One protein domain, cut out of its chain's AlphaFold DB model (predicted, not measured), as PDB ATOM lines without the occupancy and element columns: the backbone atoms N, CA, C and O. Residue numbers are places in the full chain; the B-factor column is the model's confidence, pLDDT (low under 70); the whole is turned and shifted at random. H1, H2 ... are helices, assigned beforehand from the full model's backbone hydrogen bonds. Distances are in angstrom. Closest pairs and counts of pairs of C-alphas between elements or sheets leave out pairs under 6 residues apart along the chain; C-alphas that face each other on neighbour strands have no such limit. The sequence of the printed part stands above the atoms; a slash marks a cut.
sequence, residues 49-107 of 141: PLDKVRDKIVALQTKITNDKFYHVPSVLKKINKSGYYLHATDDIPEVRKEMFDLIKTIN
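AT A GLANCE: This is residues 49 to 107 of the 141 residues of an uncharacterized protein of Joostella marina DSM 19592 (UniProt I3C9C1). Two helices, H1 and the shorter H3, run side by side in opposite ways, and H2 is set steeply across the end where H1 stops and H3 starts. The printed part has 59 residues, with three named helices in the order H1, H2, H3 and no named strand: all helix. It is compact, with a radius of gyration of the C-alphas of 11.5 A, yet elongated, spanning 34 by 20 by 19 A.

IN THESE COORDINATES: Find C-alpha 50 at (7.192, 39.895, 81.029); from there H1, residues 50 to 66, runs 24.2 A. H2 takes residues 73 to 82, and H3, residues 93 to 103, ends at C-alpha 103, (20.204, 37.554, 80.631).

HOW THE PARTS SIT: H1 and H3 touch at a shallow tilt of 22 degrees, opposite ways; their closest C-alphas, of Ile 64 and Val 95, are 7.5 A apart. H1 and H2 are close but not clearly touching, at a steep tilt of 55 degrees; look at the closest C-alphas, Thr 65 and Ile 79, 7.0 A apart. H2 and H3 are apart. In H1, H2 and H3 every O i to N i+4 pair is within hydrogen-bond range.

THE WHOLE: The C-alphas of Pro 49 and Pro 73 are the two farthest apart, 34.6 A. The printed part has no cut, both links are short, and no printed residue is under 70 in pLDDT.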
ATOM      1  N   PRO A  49       8.992  44.171  82.008       91.94
ATOM      2  CA  PRO A  49       7.704  43.663  81.540       91.94
ATOM      3  C   PRO A  49       7.838  42.267  80.919       91.94
ATOM      4  O   PRO A  49       8.630  42.082  79.989       91.94
ATOM      5  N   LEU A  50       7.041  41.305  81.397       90.81
ATOM      6  CA  LEU A  50       7.192  39.895  81.029       90.81
ATOM      7  C   LEU A  50       7.063  39.644  79.529       90.81
ATOM      8  O   LEU A  50       7.849  38.873  78.984       90.81
ATOM      9  N   ASP A  51       6.140  40.332  78.857       92.31
ATOM     10  CA  ASP A  51       5.951  40.200  77.409       92.31
ATOM     11  C   ASP A  51       7.229  40.562  76.645       92.31
ATOM     12  O   ASP A  51       7.675  39.813  75.782       92.31
ATOM     13  N   LYS A  52       7.916  41.642  77.046       93.81
ATOM     14  CA  LYS A  52       9.181  42.054  76.417       93.81
ATOM     15  C   LYS A  52      10.301  41.050  76.665       93.81
ATOM     16  O   LYS A  52      11.147  40.835  75.799       93.81
ATOM     17  N   VAL A  53      10.342  40.461  77.859       94.81
ATOM     18  CA  VAL A  53      11.313  39.409  78.183       94.81
ATOM     19  C   VAL A  53      11.028  38.157  77.356       94.81
ATOM     20  O   VAL A  53      11.951  37.572  76.790       94.81
ATOM     21  N   ARG A  54       9.753  37.791  77.208       94.44
ATOM     22  CA  ARG A  54       9.312  36.678  76.366       94.44
ATOM     23  C   ARG A  54       9.691  36.899  74.904       94.44
ATOM     24  O   ARG A  54      10.265  35.994  74.304       94.44
ATOM     25  N   ASP A  55       9.458  38.092  74.363       96.62
ATOM     26  CA  ASP A  55       9.820  38.446  72.986       96.62
ATOM     27  C   ASP A  55      11.321  38.282  72.737       96.62
ATOM     28  O   ASP A  55      11.730  37.684  71.742       96.62
ATOM     29  N   LYS A  56      12.160  38.746  73.673       96.94
ATOM     30  CA  LYS A  56      13.616  38.567  73.599       96.94
ATOM     31  C   LYS A  56      14.019  37.086  73.570       96.94
ATOM     32  O   LYS A  56      14.886  36.702  72.785       96.94
ATOM     33  N   ILE A  57      13.393  36.250  74.403       96.12
ATOM     34  CA  ILE A  57      13.660  34.804  74.450       96.12
ATOM     35  C   ILE A  57      13.227  34.126  73.141       96.12
ATOM     36  O   ILE A  57      13.988  33.341  72.576       96.12
ATOM     37  N   VAL A  58      12.040  34.452  72.621       96.50
ATOM     38  CA  VAL A  58      11.528  33.913  71.346       96.50
ATOM     39  C   VAL A  58      12.404  34.347  70.168       96.50
ATOM     40  O   VAL A  58      12.690  33.544  69.275       96.50
ATOM     41  N   ALA A  59      12.884  35.592  70.174       96.94
ATOM     42  CA  ALA A  59      13.819  36.083  69.172       96.94
ATOM     43  C   ALA A  59      15.133  35.284  69.188       96.94
ATOM     44  O   ALA A  59      15.625  34.902  68.126       96.94
ATOM     45  N   LEU A  60      15.666  34.957  70.373       96.50
ATOM     46  CA  LEU A  60      16.853  34.108  70.501       96.50
ATOM     47  C   LEU A  60      16.600  32.677  69.994       96.50
ATOM     48  O   LEU A  60      17.404  32.153  69.226       96.50
ATOM     49  N   GLN A  61      15.470  32.061  70.352       95.94
ATOM     50  CA  GLN A  61      15.094  30.732  69.842       95.94
ATOM     51  C   GLN A  61      14.998  30.718  68.310       95.94
ATOM     52  O   GLN A  61      15.476  29.788  67.656       95.94
ATOM     53  N   THR A  62      14.428  31.777  67.733       95.38
ATOM     54  CA  THR A  62      14.280  31.946  66.283       95.38
ATOM     55  C   THR A  62      15.635  32.154  65.604       95.38
ATOM     56  O   THR A  62      15.898  31.538  64.572       95.38
ATOM     57  N   LYS A  63      16.527  32.961  66.199       95.31
ATOM     58  CA  LYS A  63      17.914  33.129  65.738       95.31
ATOM     59  C   LYS A  63      18.628  31.777  65.665       95.31
ATOM     60  O   LYS A  63      19.161  31.437  64.617       95.31
ATOM     61  N   ILE A  64      18.583  30.991  66.742       94.25
ATOM     62  CA  ILE A  64      19.255  29.682  66.815       94.25
ATOM     63  C   ILE A  64      18.669  28.694  65.803       94.25
ATOM     64  O   ILE A  64      19.404  27.955  65.155       94.25
ATOM     65  N   THR A  65      17.345  28.691  65.638       93.69
ATOM     66  CA  THR A  65      16.665  27.758  64.729       93.69
ATOM     67  C   THR A  65      16.953  28.065  63.258       93.69
ATOM     68  O   THR A  65      17.046  27.141  62.453       93.69
ATOM     69  N   ASN A  66      17.133  29.336  62.891       93.94
ATOM     70  CA  ASN A  66      17.334  29.746  61.496       93.94
ATOM     71  C   ASN A  66      18.806  29.834  61.073       93.94
ATOM     72  O   ASN A  66      19.101  29.770  59.878       93.94
ATOM     73  N   ASP A  67      19.730  29.988  62.019       95.06
ATOM     74  CA  ASP A  67      21.153  30.113  61.722       95.06
ATOM     75  C   ASP A  67      21.831  28.736  61.637       95.06
ATOM     76  O   ASP A  67      21.919  27.981  62.609       95.06
ATOM     77  N   LYS A  68      22.358  28.436  60.442       93.56
ATOM     78  CA  LYS A  68      23.049  27.179  60.124       93.56
ATOM     79  C   LYS A  68      24.262  26.920  61.011       93.56
ATOM     80  O   LYS A  68      24.641  25.762  61.167       93.56
ATOM     81  N   PHE A  69      24.862  27.958  61.597       94.38
ATOM     82  CA  PHE A  69      25.966  27.808  62.541       94.38
ATOM     83  C   PHE A  69      25.596  26.896  63.723       94.38
ATOM     84  O   PHE A  69      26.415  26.089  64.156       94.38
ATOM     85  N   TYR A  70      24.348  26.955  64.203       93.19
ATOM     86  CA  TYR A  70      23.888  26.162  65.347       93.19
ATOM     87  C   TYR A  70      23.291  24.798  64.958       93.19
ATOM     88  O   TYR A  70      22.865  24.050  65.837       93.19
ATOM     89  N   HIS A  71      23.249  24.428  63.670       93.12
ATOM     90  CA  HIS A  71      22.594  23.205  63.162       93.12
ATOM     91  C   HIS A  71      23.416  21.925  63.379       93.12
ATOM     92  O   HIS A  71      23.590  21.095  62.488       93.12
ATOM     93  N   VAL A  72      23.900  21.728  64.600       92.50
ATOM     94  CA  VAL A  72      24.491  20.461  65.034       92.50
ATOM     95  C   VAL A  72      23.398  19.398  65.249       92.50
ATOM     96  O   VAL A  72      22.239  19.746  65.507       92.50
ATOM     97  N   PRO A  73      23.729  18.090  65.209       91.44
ATOM     98  CA  PRO A  73      22.729  17.024  65.329       91.44
ATOM     99  C   PRO A  73      21.834  17.119  66.575       91.44
ATOM    100  O   PRO A  73      20.642  16.822  66.499       91.44
ATOM    101  N   SER A  74      22.377  17.558  67.717       88.69
ATOM    102  CA  SER A  74      21.614  17.733  68.961       88.69
ATOM    103  C   SER A  74      20.547  18.827  68.854       88.69
ATOM    104  O   SER A  74      19.422  18.622  69.307       88.69
ATOM    105  N   VAL A  75      20.866  19.956  68.216       90.00
ATOM    106  CA  VAL A  75      19.952  21.089  68.008       90.00
ATOM    107  C   VAL A  75      18.880  20.735  66.978       90.00
ATOM    108  O   VAL A  75      17.691  20.890  67.258       90.00
ATOM    109  N   LEU A  76      19.269  20.159  65.834       91.56
ATOM    110  CA  LEU A  76      18.326  19.721  64.795       91.56
ATOM    111  C   LEU A  76      17.312  18.702  65.326       91.56
ATOM    112  O   LEU A  76      16.120  18.786  65.029       91.56
ATOM    113  N   LYS A  77      17.764  17.764  66.167       91.12
ATOM    114  CA  LYS A  77      16.879  16.792  66.819       91.12
ATOM    115  C   LYS A  77      15.810  17.472  67.682       91.12
ATOM    116  O   LYS A  77      14.672  17.007  67.688       91.12
ATOM    117  N   LYS A  78      16.154  18.549  68.398       89.94
ATOM    118  CA  LYS A  78      15.196  19.316  69.215       89.94
ATOM    119  C   LYS A  78      14.208  20.083  68.334       89.94
ATOM    120  O   LYS A  78      13.003  19.926  68.525       89.94
ATOM    121  N   ILE A  79      14.711  20.810  67.329       89.88
ATOM    122  CA  ILE A  79      13.894  21.561  66.358       89.88
ATOM    123  C   ILE A  79      12.805  20.658  65.759       89.88
ATOM    124  O   ILE A  79      11.628  21.006  65.797       89.88
ATOM    125  N   ASN A  80      13.184  19.463  65.296       89.94
ATOM    126  CA  ASN A  80      12.275  18.543  64.607       89.94
ATOM    127  C   ASN A  80      11.254  17.842  65.520       89.94
ATOM    128  O   ASN A  80      10.256  17.329  65.022       89.94
ATOM    129  N   LYS A  81      11.499  17.759  66.834       88.00
ATOM    130  CA  LYS A  81      10.644  16.987  67.750       88.00
ATOM    131  C   LYS A  81       9.482  17.809  68.306       88.00
ATOM    132  O   LYS A  81       8.359  17.319  68.354       88.00
ATOM    133  N   SER A  82       9.763  19.014  68.790       81.12
ATOM    134  CA  SER A  82       8.799  19.802  69.575       81.12
ATOM    135  C   SER A  82       8.969  21.314  69.422       81.12
ATOM    136  O   SER A  82       8.364  22.071  70.178       81.12
ATOM    137  N   GLY A  83       9.810  21.761  68.485       84.88
ATOM    138  CA  GLY A  83      10.351  23.117  68.487       84.88
ATOM    139  C   GLY A  83      11.563  23.254  69.415       84.88
ATOM    140  O   GLY A  83      11.878  22.357  70.204       84.88
ATOM    141  N   TYR A  84      12.280  24.371  69.277       90.88
ATOM    142  CA  TYR A  84      13.519  24.618  70.009       90.88
ATOM    143  C   TYR A  84      13.278  25.431  71.283       90.88
ATOM    144  O   TYR A  84      12.883  26.595  71.224       90.88
ATOM    145  N   TYR A  85      13.579  24.824  72.428       92.12
ATOM    146  CA  TYR A  85      13.590  25.477  73.733       92.12
ATOM    147  C   TYR A  85      15.006  25.442  74.300       92.12
ATOM    148  O   TYR A  85      15.737  24.470  74.106       92.12
ATOM    149  N   LEU A  86      15.380  26.517  74.990       91.50
ATOM    150  CA  LEU A  86      16.702  26.665  75.590       91.50
ATOM    151  C   LEU A  86      16.819  25.760  76.821       91.50
ATOM    152  O   LEU A  86      15.938  25.751  77.679       91.50
ATOM    153  N   HIS A  87      17.923  25.027  76.918       89.00
ATOM    154  CA  HIS A  87      18.249  24.113  78.004       89.00
ATOM    155  C   HIS A  87      19.629  24.428  78.583       89.00
ATOM    156  O   HIS A  87      20.623  24.495  77.864       89.00
ATOM    157  N   ALA A  88      19.717  24.528  79.910       84.75
ATOM    158  CA  ALA A  88      20.974  24.834  80.594       84.75
ATOM    159  C   ALA A  88      22.059  23.750  80.408       84.75
ATOM    160  O   ALA A  88      23.249  24.069  80.312       84.75
ATOM    161  N   THR A  89      21.658  22.477  80.341       83.25
ATOM    162  CA  THR A  89      22.585  21.333  80.265       83.25
ATOM    163  C   THR A  89      22.790  20.835  78.836       83.25
ATOM    164  O   THR A  89      23.921  20.585  78.431       83.25
ATOM    165  N   ASP A  90      21.706  20.716  78.070       87.69
ATOM    166  CA  ASP A  90      21.707  19.993  76.791       87.69
ATOM    167  C   ASP A  90      22.077  20.856  75.578       87.69
ATOM    168  O   ASP A  90      22.133  20.342  74.458       87.69
ATOM    169  N   ASP A  91      22.211  22.171  75.747       92.44
ATOM    170  CA  ASP A  91      22.600  23.065  74.659       92.44
ATOM    171  C   ASP A  91      24.116  23.207  74.548       92.44
ATOM    172  O   ASP A  91      24.859  23.169  75.534       92.44
ATOM    173  N   ILE A  92      24.578  23.403  73.312       93.44
ATOM    174  CA  ILE A  92      25.995  23.621  73.023       93.44
ATOM    175  C   ILE A  92      26.513  24.903  73.700       93.44
ATOM    176  O   ILE A  92      25.733  25.829  73.954       93.44
ATOM    177  N   PRO A  93      27.819  24.983  74.014       94.50
ATOM    178  CA  PRO A  93      28.404  26.136  74.701       94.50
ATOM    179  C   PRO A  93      28.061  27.492  74.070       94.50
ATOM    180  O   PRO A  93      27.788  28.447  74.793       94.50
ATOM    181  N   GLU A  94      28.011  27.563  72.742       95.19
ATOM    182  CA  GLU A  94      27.729  28.776  71.975       95.19
ATOM    183  C   GLU A  94      26.307  29.285  72.229       95.19
ATOM    184  O   GLU A  94      26.108  30.478  72.451       95.19
ATOM    185  N   VAL A  95      25.320  28.385  72.281       95.00
ATOM    186  CA  VAL A  95      23.932  28.738  72.618       95.00
ATOM    187  C   VAL A  95      23.826  29.195  74.071       95.00
ATOM    188  O   VAL A  95      23.172  30.196  74.364       95.00
ATOM    189  N   ARG A  96      24.500  28.503  74.997       95.31
ATOM    190  CA  ARG A  96      24.493  28.893  76.417       95.31
ATOM    191  C   ARG A  96      25.099  30.279  76.618       95.31
ATOM    192  O   ARG A  96      24.546  31.080  77.366       95.31
ATOM    193  N   LYS A  97      26.183  30.595  75.903       95.75
ATOM    194  CA  LYS A  97      26.786  31.933  75.879       95.75
ATOM    195  C   LYS A  97      25.786  32.988  75.404       95.75
ATOM    196  O   LYS A  97      25.657  34.017  76.059       95.75
ATOM    197  N   GLU A  98      25.062  32.739  74.311       96.00
ATOM    198  CA  GLU A  98      24.027  33.660  73.811       96.00
ATOM    199  C   GLU A  98      22.917  33.898  74.847       96.00
ATOM    200  O   GLU A  98      22.496  35.037  75.048       96.00
ATOM    201  N   MET A  99      22.493  32.855  75.567       95.69
ATOM    202  CA  MET A  99      21.524  33.002  76.656       95.69
ATOM    203  C   MET A  99      22.087  33.824  77.824       95.69
ATOM    204  O   MET A  99      21.401  34.707  78.334       95.69
ATOM    205  N   PHE A 100      23.340  33.597  78.233       94.62
ATOM    206  CA  PHE A 100      23.975  34.403  79.281       94.62
ATOM    207  C   PHE A 100      24.091  35.876  78.897       94.62
ATOM    208  O   PHE A 100      23.865  36.750  79.735       94.62
ATOM    209  N   ASP A 101      24.420  36.171  77.642       96.75
ATOM    210  CA  ASP A 101      24.455  37.548  77.162       96.75
ATOM    211  C   ASP A 101      23.059  38.165  77.117       96.75
ATOM    212  O   ASP A 101      22.903  39.322  77.504       96.75
ATOM    213  N   LEU A 102      22.034  37.392  76.745       96.69
ATOM    214  CA  LEU A 102      20.653  37.854  76.797       96.69
ATOM    215  C   LEU A 102      20.214  38.191  78.230       96.69
ATOM    216  O   LEU A 102      19.619  39.251  78.437       96.69
ATOM    217  N   ILE A 103      20.535  37.340  79.211       94.75
ATOM    218  CA  ILE A 103      20.204  37.554  80.631       94.75
ATOM    219  C   ILE A 103      20.758  38.893  81.127       94.75
ATOM    220  O   ILE A 103      20.045  39.625  81.803       94.75
ATOM    221  N   LYS A 104      21.978  39.282  80.726       95.44
ATOM    222  CA  LYS A 104      22.566  40.587  81.101       95.44
ATOM    223  C   LYS A 104      21.757  41.790  80.603       95.44
ATOM    224  O   LYS A 104      21.920  42.888  81.122       95.44
ATOM    225  N   THR A 105      20.915  41.605  79.586       96.69
ATOM    226  CA  THR A 105      20.040  42.660  79.044       96.69
ATOM    227  C   THR A 105      18.666  42.714  79.710       96.69
ATOM    228  O   THR A 105      17.854  43.569  79.347       96.69
ATOM    229  N   ILE A 106      18.357  41.763  80.591       95.31
ATOM    230  CA  ILE A 106      17.074  41.644  81.277       95.31
ATOM    231  C   ILE A 106      17.280  42.103  82.715       95.31
ATOM    232  O   ILE A 106      18.171  41.622  83.410       95.31
ATOM    233  N   ASN A 107      16.439  43.023  83.175       95.12
ATOM    234  CA  ASN A 107      16.447  43.406  84.576       95.12
ATOM    235  C   ASN A 107      15.762  42.312  85.408       95.12
ATOM    236  O   ASN A 107      14.530  42.235  85.478       95.12
TER     237      ASN A 107